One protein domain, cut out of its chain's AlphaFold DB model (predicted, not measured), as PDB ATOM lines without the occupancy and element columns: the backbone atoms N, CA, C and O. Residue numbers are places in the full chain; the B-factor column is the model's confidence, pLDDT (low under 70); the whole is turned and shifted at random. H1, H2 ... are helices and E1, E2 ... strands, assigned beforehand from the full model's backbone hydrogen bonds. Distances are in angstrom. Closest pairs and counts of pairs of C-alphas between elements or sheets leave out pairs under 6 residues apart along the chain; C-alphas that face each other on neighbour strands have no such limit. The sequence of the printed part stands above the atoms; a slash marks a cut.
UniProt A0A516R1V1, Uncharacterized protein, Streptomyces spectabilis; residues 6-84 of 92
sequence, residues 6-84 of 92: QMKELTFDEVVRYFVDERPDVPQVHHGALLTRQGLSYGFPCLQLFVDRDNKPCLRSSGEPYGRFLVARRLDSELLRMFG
ATOM      1  N   GLN A   6     119.818  44.799   8.956       93.69
ATOM      2  CA  GLN A   6     119.501  44.733  10.382       93.69
ATOM      3  C   GLN A   6     118.298  45.624  10.676       93.69
ATOM      4  O   GLN A   6     118.337  46.816  10.374       93.69
ATOM      5  N   MET A   7     117.257  45.067  11.291       94.50
ATOM      6  CA  MET A   7     116.044  45.805  11.651       94.50
ATOM      7  C   MET A   7     115.738  45.661  13.139       94.50
ATOM      8  O   MET A   7     115.914  44.602  13.744       94.50
ATOM      9  N   LYS A   8     115.288  46.752  13.767       95.62
ATOM     10  CA  LYS A   8     114.871  46.726  15.177       95.62
ATOM     11  C   LYS A   8     113.545  45.982  15.338       95.62
ATOM     12  O   LYS A   8     113.395  45.191  16.263       95.62
ATOM     13  N   GLU A   9     112.617  46.232  14.436       96.25
ATOM     14  CA  GLU A   9     111.312  45.596  14.352       96.25
ATOM     15  C   GLU A   9     110.992  45.465  12.867       96.25
ATOM     16  O   GLU A   9     111.344  46.365  12.109       96.25
ATOM     17  N   LEU A  10     110.437  44.325  12.465       97.56
ATOM     18  CA  LEU A  10     109.834  44.141  11.152       97.56
ATOM     19  C   LEU A  10     108.321  44.164  11.345       97.56
ATOM     20  O   LEU A  10     107.808  43.406  12.178       97.56
ATOM     21  N   THR A  11     107.630  45.011  10.592       97.94
ATOM     22  CA  THR A  11     106.166  45.099  10.628       97.94
ATOM     23  C   THR A  11     105.517  44.424   9.426       97.94
ATOM     24  O   THR A  11     106.148  44.232   8.382       97.94
ATOM     25  N   PHE A  12     104.239  44.067   9.552       97.88
ATOM     26  CA  PHE A  12     103.448  43.575   8.425       97.88
ATOM     27  C   PHE A  12     103.422  44.589   7.272       97.88
ATOM     28  O   PHE A  12     103.646  44.217   6.121       97.88
ATOM     29  N   ASP A  13     103.252  45.874   7.588       97.88
ATOM     30  CA  ASP A  13     103.259  46.963   6.606       97.88
ATOM     31  C   ASP A  13     104.590  47.042   5.838       97.88
ATOM     32  O   ASP A  13     104.597  47.104   4.611       97.88
ATOM     33  N   GLU A  14     105.735  46.927   6.520       97.75
ATOM     34  CA  GLU A  14     107.054  46.906   5.867       97.75
ATOM     35  C   GLU A  14     107.255  45.684   4.959       97.75
ATOM     36  O   GLU A  14     107.966  45.760   3.948       97.75
ATOM     37  N   VAL A  15     106.657  44.545   5.320       97.94
ATOM     38  CA  VAL A  15     106.693  43.320   4.516       97.94
ATOM     39  C   VAL A  15     105.870  43.494   3.244       97.94
ATOM     40  O   VAL A  15     106.395  43.254   2.156       97.94
ATOM     41  N   VAL A  16     104.619  43.945   3.372       97.75
ATOM     42  CA  VAL A  16     103.718  44.191   2.236       97.75
ATOM     43  C   VAL A  16     104.291  45.262   1.321       97.75
ATOM     44  O   VAL A  16     104.399  45.044   0.117       97.75
ATOM     45  N   ARG A  17     104.740  46.385   1.887       97.81
ATOM     46  CA  ARG A  17     105.342  47.480   1.131       97.81
ATOM     47  C   ARG A  17     106.529  47.014   0.301       97.81
ATOM     48  O   ARG A  17     106.628  47.382  -0.860       97.81
ATOM     49  N   TYR A  18     107.393  46.159   0.846       97.56
ATOM     50  CA  TYR A  18     108.476  45.571   0.059       97.56
ATOM     51  C   TYR A  18     107.964  44.744  -1.126       97.56
ATOM     52  O   TYR A  18     108.488  44.879  -2.226       97.56
ATOM     53  N   PHE A  19     106.948  43.897  -0.933       97.75
ATOM     54  CA  PHE A  19     106.412  43.088  -2.032       97.75
ATOM     55  C   PHE A  19     105.710  43.912  -3.114       97.75
ATOM     56  O   PHE A  19     105.619  43.440  -4.245       97.75
ATOM     57  N   VAL A  20     105.234  45.113  -2.783       96.31
ATOM     58  CA  VAL A  20     104.647  46.060  -3.739       96.31
ATOM     59  C   VAL A  20     105.737  46.870  -4.442       96.31
ATOM     60  O   VAL A  20     105.812  46.846  -5.668       96.31
ATOM     61  N   ASP A  21     106.596  47.545  -3.675       97.31
ATOM     62  CA  ASP A  21     107.572  48.513  -4.186       97.31
ATOM     63  C   ASP A  21     108.714  47.827  -4.961       97.31
ATOM     64  O   ASP A  21     109.212  48.367  -5.945       97.31
ATOM     65  N   GLU A  22     109.119  46.622  -4.544       96.44
ATOM     66  CA  GLU A  22     110.279  45.903  -5.093       96.44
ATOM     67  C   GLU A  22     109.877  44.689  -5.946       96.44
ATOM     68  O   GLU A  22     110.695  43.793  -6.188       96.44
ATOM     69  N   ARG A  23     108.611  44.621  -6.393       96.38
ATOM     70  CA  ARG A  23     108.132  43.516  -7.233       96.38
ATOM     71  C   ARG A  23     108.923  43.465  -8.546       96.38
ATOM     72  O   ARG A  23     108.897  44.432  -9.306       96.38
ATOM     73  N   PRO A  24     109.587  42.341  -8.871       95.94
ATOM     74  CA  PRO A  24     110.280  42.211 -10.142       95.94
ATOM     75  C   PRO A  24     109.293  42.221 -11.311       95.94
ATOM     76  O   PRO A  24     108.289  41.509 -11.281       95.94
ATOM     77  N   ASP A  25     109.625  42.957 -12.369       94.88
ATOM     78  CA  ASP A  25     108.883  42.954 -13.632       94.88
ATOM     79  C   ASP A  25     109.254  41.723 -14.476       94.88
ATOM     80  O   ASP A  25     109.966  41.801 -15.478       94.88
ATOM     81  N   VAL A  26     108.860  40.540 -13.993       94.31
ATOM     82  CA  VAL A  26     109.032  39.271 -14.711       94.31
ATOM     83  C   VAL A  26     107.757  38.423 -14.623       94.31
ATOM     84  O   VAL A  26     107.192  38.285 -13.533       94.31
ATOM     85  N   PRO A  27     107.305  37.794 -15.726       93.69
ATOM     86  CA  PRO A  27     106.009  37.110 -15.764       93.69
ATOM     87  C   PRO A  27     105.875  35.923 -14.805       93.69
ATOM     88  O   PRO A  27     104.758  35.550 -14.455       93.69
ATOM     89  N   GLN A  28     106.991  35.302 -14.401       94.44
ATOM     90  CA  GLN A  28     106.950  34.155 -13.493       94.44
ATOM     91  C   GLN A  28     106.565  34.518 -12.051       94.44
ATOM     92  O   GLN A  28     106.107  33.644 -11.321       94.44
ATOM     93  N   VAL A  29     106.745  35.777 -11.627       96.31
ATOM     94  CA  VAL A  29     106.460  36.191 -10.248       96.31
ATOM     95  C   VAL A  29     104.954  36.287 -10.040       96.31
ATOM     96  O   VAL A  29     104.273  37.095 -10.675       96.31
ATOM     97  N   HIS A  30     104.443  35.492  -9.102       95.88
ATOM     98  CA  HIS A  30     103.024  35.432  -8.770       95.88
ATOM     99  C   HIS A  30     102.750  36.027  -7.384       95.88
ATOM    100  O   HIS A  30     101.997  36.997  -7.289       95.88
ATOM    101  N   HIS A  31     103.443  35.553  -6.348       95.31
ATOM    102  CA  HIS A  31     103.190  35.921  -4.950       95.31
ATOM    103  C   HIS A  31     104.474  36.271  -4.188       95.31
ATOM    104  O   HIS A  31     105.586  35.975  -4.637       95.31
ATOM    105  N   GLY A  32     104.317  36.910  -3.029       97.69
ATOM    106  CA  GLY A  32     105.390  37.106  -2.056       97.69
ATOM    107  C   GLY A  32     105.390  35.991  -1.011       97.69
ATOM    108  O   GLY A  32     104.346  35.447  -0.670       97.69
ATOM    109  N   ALA A  33     106.548  35.648  -0.463       98.06
ATOM    110  CA  ALA A  33     106.671  34.699   0.635       98.06
ATOM    111  C   ALA A  33     107.625  35.248   1.694       98.06
ATOM    112  O   ALA A  33     108.712  35.726   1.370       98.06
ATOM    113  N   LEU A  34     107.233  35.169   2.962       98.00
ATOM    114  CA  LEU A  34     108.091  35.482   4.097       98.00
ATOM    115  C   LEU A  34     108.375  34.198   4.873       98.00
ATOM    116  O   LEU A  34     107.471  33.594   5.450       98.00
ATOM    117  N   LEU A  35     109.649  33.819   4.913       97.00
ATOM    118  CA  LEU A  35     110.162  32.731   5.730       97.00
ATOM    119  C   LEU A  35     110.914  33.313   6.930       97.00
ATOM    120  O   LEU A  35     111.721  34.229   6.769       97.00
ATOM    121  N   THR A  36     110.709  32.768   8.123       95.44
ATOM    122  CA  THR A  36     111.500  33.110   9.306       95.44
ATOM    123  C   THR A  36     111.746  31.892  10.172       95.44
ATOM    124  O   THR A  36     110.883  31.031  10.291       95.44
ATOM    125  N   ARG A  37     112.886  31.863  10.861       90.81
ATOM    126  CA  ARG A  37     113.114  30.903  11.946       90.81
ATOM    127  C   ARG A  37     112.772  31.533  13.288       90.81
ATOM    128  O   ARG A  37     113.205  32.652  13.567       90.81
ATOM    129  N   GLN A  38     112.000  30.830  14.110       82.88
ATOM    130  CA  GLN A  38     111.617  31.293  15.449       82.88
ATOM    131  C   GLN A  38     112.535  30.709  16.539       82.88
ATOM    132  O   GLN A  38     113.302  29.777  16.298       82.88
ATOM    133  N   GLY A  39     112.475  31.270  17.753       79.31
ATOM    134  CA  GLY A  39     113.158  30.715  18.933       79.31
ATOM    135  C   GLY A  39     114.667  30.974  19.015       79.31
ATOM    136  O   GLY A  39     115.367  30.314  19.779       79.31
ATOM    137  N   LEU A  40     115.187  31.923  18.236       84.44
ATOM    138  CA  LEU A  40     116.602  32.280  18.234       84.44
ATOM    139  C   LEU A  40     116.864  33.466  19.170       84.44
ATOM    140  O   LEU A  40     116.147  34.465  19.159       84.44
ATOM    141  N   SER A  41     117.932  33.378  19.963       81.19
ATOM    142  CA  SER A  41     118.291  34.398  20.960       81.19
ATOM    143  C   SER A  41     118.748  35.730  20.355       81.19
ATOM    144  O   SER A  41     118.760  36.748  21.043       81.19
ATOM    145  N   TYR A  42     119.122  35.737  19.076       82.44
ATOM    146  CA  TYR A  42     119.654  36.900  18.366       82.44
ATOM    147  C   TYR A  42     118.627  37.599  17.457       82.44
ATOM    148  O   TYR A  42     118.994  38.519  16.726       82.44
ATOM    149  N   GLY A  43     117.353  37.194  17.506       90.69
ATOM    150  CA  GLY A  43     116.266  37.756  16.701       90.69
ATOM    151  C   GLY A  43     115.741  36.792  15.636       90.69
ATOM    152  O   GLY A  43     115.901  35.581  15.736       90.69
ATOM    153  N   PHE A  44     115.106  37.347  14.613       94.38
ATOM    154  CA  PHE A  44     114.380  36.650  13.561       94.38
ATOM    155  C   PHE A  44     115.123  36.822  12.231       94.38
ATOM    156  O   PHE A  44     115.052  37.896  11.627       94.38
ATOM    157  N   PRO A  45     115.881  35.813  11.768       95.12
ATOM    158  CA  PRO A  45     116.369  35.801  10.401       95.12
ATOM    159  C   PRO A  45     115.178  35.586   9.468       95.12
ATOM    160  O   PRO A  45     114.510  34.554   9.528       95.12
ATOM    161  N   CYS A  46     114.937  36.567   8.613       95.81
ATOM    162  CA  CYS A  46     113.790  36.642   7.732       95.81
ATOM    163  C   CYS A  46     114.250  36.681   6.276       95.81
ATOM    164  O   CYS A  46     115.095  37.493   5.890       95.81
ATOM    165  N   LEU A  47     113.658  35.822   5.458       96.00
ATOM    166  CA  LEU A  47     113.864  35.782   4.021       96.00
ATOM    167  C   LEU A  47     112.541  36.135   3.339       96.00
ATOM    168  O   LEU A  47     111.567  35.395   3.455       96.00
ATOM    169  N   GLN A  48     112.513  37.274   2.652       97.06
ATOM    170  CA  GLN A  48     111.396  37.669   1.795       97.06
ATOM    171  C   GLN A  48     111.730  37.290   0.360       97.06
ATOM    172  O   GLN A  48     112.763  37.720  -0.150       97.06
ATOM    173  N   LEU A  49     110.877  36.494  -0.276       97.25
ATOM    174  CA  LEU A  49     111.068  35.954  -1.619       97.25
ATOM    175  C   LEU A  49     109.870  36.264  -2.502       97.25
ATOM    176  O   LEU A  49     108.745  36.337  -2.017       97.25
ATOM    177  N   PHE A  50     110.109  36.351  -3.804       97.94
ATOM    178  CA  PHE A  50     109.051  36.260  -4.802       97.94
ATOM    179  C   PHE A  50     108.979  34.830  -5.337       97.94
ATOM    180  O   PHE A  50     110.009  34.231  -5.662       97.94
ATOM    181  N   VAL A  51     107.772  34.278  -5.417       97.56
ATOM    182  CA  VAL A  51     107.521  32.889  -5.817       97.56
ATOM    183  C   VAL A  51     106.586  32.809  -7.022       97.56
ATOM    184  O   VAL A  51     105.831  33.744  -7.306       97.56
ATOM    185  N   ASP A  52     106.673  31.699  -7.751       96.81
ATOM    186  CA  ASP A  52     105.777  31.381  -8.863       96.81
ATOM    187  C   ASP A  52     104.442  30.779  -8.379       96.81
ATOM    188  O   ASP A  52     104.168  30.691  -7.180       96.81
ATOM    189  N   ARG A  53     103.593  30.357  -9.323       96.00
ATOM    190  CA  ARG A  53     102.290  29.730  -9.036       96.00
ATOM    191  C   ARG A  53     102.383  28.395  -8.292       96.00
ATOM    192  O   ARG A  53     101.413  28.001  -7.657       96.00
ATOM    193  N   ASP A  54     103.528  27.721  -8.358       95.50
ATOM    194  CA  ASP A  54     103.786  26.470  -7.643       95.50
ATOM    195  C   ASP A  54     104.438  26.721  -6.269       95.50
ATOM    196  O   ASP A  54     104.886  25.775  -5.617       95.50
ATOM    197  N   ASN A  55     104.527  27.982  -5.824       94.56
ATOM    198  CA  ASN A  55     105.261  28.418  -4.633       94.56
ATOM    199  C   ASN A  55     106.772  28.127  -4.682       94.56
ATOM    200  O   ASN A  55     107.425  28.015  -3.639       94.56
ATOM    201  N   LYS A  56     107.364  28.021  -5.877       95.69
ATOM    202  CA  LYS A  56     108.818  27.885  -6.032       95.69
ATOM    203  C   LYS A  56     109.470  29.268  -6.112       95.69
ATOM    204  O   LYS A  56     108.903  30.171  -6.727       95.69
ATOM    205  N   PRO A  57     110.669  29.466  -5.528       96.31
ATOM    206  CA  PRO A  57     111.387  30.732  -5.640       96.31
ATOM    207  C   PRO A  57     111.632  31.119  -7.100       96.31
ATOM    208  O   PRO A  57     112.227  30.357  -7.862       96.31
ATOM    209  N   CYS A  58     111.226  32.330  -7.474       96.94
ATOM    210  CA  CYS A  58     111.600  32.910  -8.755       96.94
ATOM    211  C   CYS A  58     113.076  33.308  -8.710       96.94
ATOM    212  O   CYS A  58     113.505  34.021  -7.800       96.94
ATOM    213  N   LEU A  59     113.852  32.876  -9.704       95.56
ATOM    214  CA  LEU A  59     115.295  33.100  -9.759       95.56
ATOM    215  C   LEU A  59     115.658  34.155 -10.808       95.56
ATOM    216  O   LEU A  59     115.045  34.238 -11.874       95.56
ATOM    217  N   ARG A  60     116.692  34.937 -10.504       93.12
ATOM    218  CA  ARG A  60     117.418  35.785 -11.452       93.12
ATOM    219  C   ARG A  60     118.203  34.902 -12.423       93.12
ATOM    220  O   ARG A  60     118.478  33.738 -12.140       93.12
ATOM    221  N   SER A  61     118.669  35.482 -13.526       92.25
ATOM    222  CA  SER A  61     119.574  34.797 -14.465       92.25
ATOM    223  C   SER A  61     120.886  34.330 -13.819       92.25
ATOM    224  O   SER A  61     121.497  33.381 -14.299       92.25
ATOM    225  N   SER A  62     121.299  34.951 -12.708       92.00
ATOM    226  CA  SER A  62     122.437  34.518 -11.886       92.00
ATOM    227  C   SER A  62     122.168  33.256 -11.055       92.00
ATOM    228  O   SER A  62     123.094  32.737 -10.438       92.00
ATOM    229  N   GLY A  63     120.923  32.774 -10.994       91.94
ATOM    230  CA  GLY A  63     120.490  31.671 -10.131       91.94
ATOM    231  C   GLY A  63     120.113  32.089  -8.705       91.94
ATOM    232  O   GLY A  63     119.603  31.271  -7.946       91.94
ATOM    233  N   GLU A  64     120.319  33.354  -8.328       92.38
ATOM    234  CA  GLU A  64     119.891  33.876  -7.026       92.38
ATOM    235  C   GLU A  64     118.385  34.170  -7.016       92.38
ATOM    236  O   GLU A  64     117.861  34.683  -8.008       92.38
ATOM    237  N   PRO A  65     117.665  33.911  -5.914       94.44
ATOM    238  CA  PRO A  65     116.248  34.230  -5.846       94.44
ATOM    239  C   PRO A  65     115.990  35.743  -5.839       94.44
ATOM    240  O   PRO A  65     116.761  36.531  -5.286       94.44
ATOM    241  N   TYR A  66     114.860  36.154  -6.414       96.44
ATOM    242  CA  TYR A  66     114.324  37.492  -6.189       96.44
ATOM    243  C   TYR A  66     113.839  37.607  -4.747       96.44
ATOM    244  O   TYR A  66     113.014  36.811  -4.295       96.44
ATOM    245  N   GLY A  67     114.344  38.604  -4.029       95.50
ATOM    246  CA  GLY A  67     114.040  38.764  -2.620       95.50
ATOM    247  C   GLY A  67     115.097  39.548  -1.859       95.50
ATOM    248  O   GLY A  67     116.014  40.136  -2.443       95.50
ATOM    249  N   ARG A  68     114.977  39.519  -0.532       95.19
ATOM    250  CA  ARG A  68     115.949  40.083   0.404       95.19
ATOM    251  C   ARG A  68     116.066  39.231   1.660       95.19
ATOM    252  O   ARG A  68     115.107  38.591   2.090       95.19
ATOM    253  N   PHE A  69     117.243  39.286   2.272       94.56
ATOM    254  CA  PHE A  69     117.517  38.670   3.564       94.56
ATOM    255  C   PHE A  69     117.757  39.751   4.623       94.56
ATOM    256  O   PHE A  69     118.560  40.669   4.421       94.56
ATOM    257  N   LEU A  70     117.060  39.644   5.752       95.19
ATOM    258  CA  LEU A  70     117.155  40.574   6.871       95.19
ATOM    259  C   LEU A  70     117.146  39.828   8.206       95.19
ATOM    260  O   LEU A  70     116.719  38.682   8.293       95.19
ATOM    261  N   VAL A  71     117.632  40.478   9.258       95.19
ATOM    262  CA  VAL A  71     117.520  39.999  10.637       95.19
ATOM    263  C   VAL A  71     116.793  41.068  11.440       95.19
ATOM    264  O   VAL A  71     117.315  42.169  11.634       95.19
ATOM    265  N   ALA A  72     115.585  40.747  11.895       95.94
ATOM    266  CA  ALA A  72     114.773  41.625  12.723       95.94
ATOM    267  C   ALA A  72     114.930  41.247  14.199       95.94
ATOM    268  O   ALA A  72     114.856  40.074  14.547       95.94
ATOM    269  N   ARG A  73     115.115  42.206  15.113       95.12
ATOM    270  CA  ARG A  73     115.140  41.871  16.552       95.12
ATOM    271  C   ARG A  73     113.759  41.494  17.085       95.12
ATOM    272  O   ARG A  73     113.669  40.756  18.062       95.12
ATOM    273  N   ARG A  74     112.699  42.023  16.473       95.25
ATOM    274  CA  ARG A  74     111.295  41.820  16.845       95.25
ATOM    275  C   ARG A  74     110.432  41.716  15.594       95.25
ATOM    276  O   ARG A  74     110.755  42.331  14.582       95.25
ATOM    277  N   LEU A  75     109.339  40.976  15.705       95.94
ATOM    278  CA  LEU A  75     108.224  41.018  14.767       95.94
ATOM    279  C   LEU A  75     107.064  41.734  15.460       95.94
ATOM    280  O   LEU A  75     106.900  41.587  16.678       95.94
ATOM    281  N   ASP A  76     106.278  42.495  14.710       97.12
ATOM    282  CA  ASP A  76     105.059  43.083  15.254       97.12
ATOM    283  C   ASP A  76     103.999  42.016  15.602       97.12
ATOM    284  O   ASP A  76     104.116  40.820  15.307       97.12
ATOM    285  N   SER A  77     102.934  42.449  16.277       96.94
ATOM    286  CA  SER A  77     101.872  41.539  16.722       96.94
ATOM    287  C   SER A  77     101.064  40.908  15.581       96.94
ATOM    288  O   SER A  77     100.397  39.894  15.795       96.94
ATOM    289  N   GLU A  78     101.080  41.505  14.391       97.56
ATOM    290  CA  GLU A  78     100.358  41.002  13.227       97.56
ATOM    291  C   GLU A  78     101.129  39.845  12.599       97.56
ATOM    292  O   GLU A  78     100.598  38.737  12.519       97.56
ATOM    293  N   LEU A  79     102.416  40.042  12.310       96.31
ATOM    294  CA  LEU A  79     103.304  38.992  11.824       96.31
ATOM    295  C   LEU A  79     103.381  37.816  12.798       96.31
ATOM    296  O   LEU A  79     103.263  36.667  12.373       96.31
ATOM    297  N   LEU A  80     103.519  38.068  14.105       94.69
ATOM    298  CA  LEU A  80     103.534  36.993  15.107       94.69
ATOM    299  C   LEU A  80     102.264  36.132  15.051       94.69
ATOM    300  O   LEU A  80     102.335  34.904  15.145       94.69
ATOM    301  N   ARG A  81     101.105  36.771  14.873       95.81
ATOM    302  CA  ARG A  81      99.806  36.094  14.788       95.81
ATOM    303  C   ARG A  81      99.644  35.332  13.480       95.81
ATOM    304  O   ARG A  81      99.147  34.212  13.511       95.81
ATOM    305  N   MET A  82     100.077  35.914  12.363       95.38
ATOM    306  CA  MET A  82     100.056  35.260  11.054       95.38
ATOM    307  C   MET A  82     100.952  34.025  11.023       95.38
ATOM    308  O   MET A  82     100.546  32.990  10.499       95.38
ATOM    309  N   PHE A  83     102.151  34.109  11.611       94.81
ATOM    310  CA  PHE A  83     103.023  32.949  11.726       94.81
ATOM    311  C   PHE A  83     102.371  31.874  12.590       94.81
ATOM    312  O   PHE A  83     102.369  30.713  12.195       94.81
ATOM    313  N   GLY A  84     101.807  32.223  13.751       91.62
ATOM    314  CA  GLY A  84     101.033  31.275  14.562       91.62
ATOM    315  C   GLY A  84     101.790  29.977  14.889       91.62
ATOM    316  O   GLY A  84     101.198  28.901  14.889       91.62
TER     317      GLY A  84
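AT A GLANCE: This is residues 6 to 84 of the 92 residues of an uncharacterized protein of Streptomyces spectabilis (UniProt A0A516R1V1). A twisted three-stranded antiparallel sheet has the helix H1 packed slantwise over one face, and the short helix H2 sits near the beginning of H1, about perpendicular to it. The long loop of residues 52 to 66 extends one end of this elongated body. The printed part has 79 residues, with two named helices and three named strands in the order H1, E1, E2, E3, H2; the sheet's order is E1, E2, E3. The class is mixed, helices and strands, though under half of the residues, 37 of 79, are in named elements. The whole is compact, with a radius of gyration of the C-alphas of 12.9 A and spans of 36 by 22 by 21 A.

IN THESE COORDINATES: Start at Gln 6; residues 6 to 7 pair in parallel with residues 71 to 72. Find C-alpha 12 at (103.448, 43.575, 8.425), where H1 begins; it covers residues 12 to 21 and is 14.2 A long. Strand E1, residues 31 to 36, measures 16.7 A. The longest strand, E2, residues 44 to 51, starts at C-alpha 44 at (114.380, 36.650, 13.561) and runs 20.9 A. E3 takes residues 67 to 72, over 15.6 A. H2, residues 77 to 83, ends at C-alpha 83 at (103.023, 32.949, 11.726).

HOW THE PARTS SIT: Begin with the sheet, a meander, each strand the antiparallel neighbour of the one before; E1 and E3 are its edge strands. In the hairpin E1 and E2, at 160 degrees, look for N 33 and O 49, 2.8 A apart and within hydrogen-bond range. In the hairpin E2 and E3, at 163 degrees, N 44 and O 72 are within hydrogen-bond range at 2.7 A. The twist is only just strong, with C-alphas up to 4.0 A off the best plane. H1 is on the sheet at a height over the sheet of 9.8 A, over E1 and E2. It runs slantwise to the strands, at 36 degrees to E2 on the local plane. The closest C-alphas of H1 and E1 are those of Phe 19 and Gly 32, 6.1 A apart. H2 is not on the sheet, but only just, with 4 pairs of C-alphas within 10 A. H1 and H2 are close but not clearly touching; their closest C-alphas, those of Phe 12 and Leu 79, are 5.7 A apart. Their lines are about perpendicular, but only just, at 72 degrees. In H1 and H2 every O i to N i+4 pair is within hydrogen-bond range.

THE WHOLE: The two C-alphas farthest apart are those of Pro 27 and Ser 41, 38.8 A. The printed part has no cut. The link from E2 to E3 is long, 15 residues, and that from E3 to H2 is tight. Mean pLDDT of the printed part is 94.8, and no printed residue is under 70.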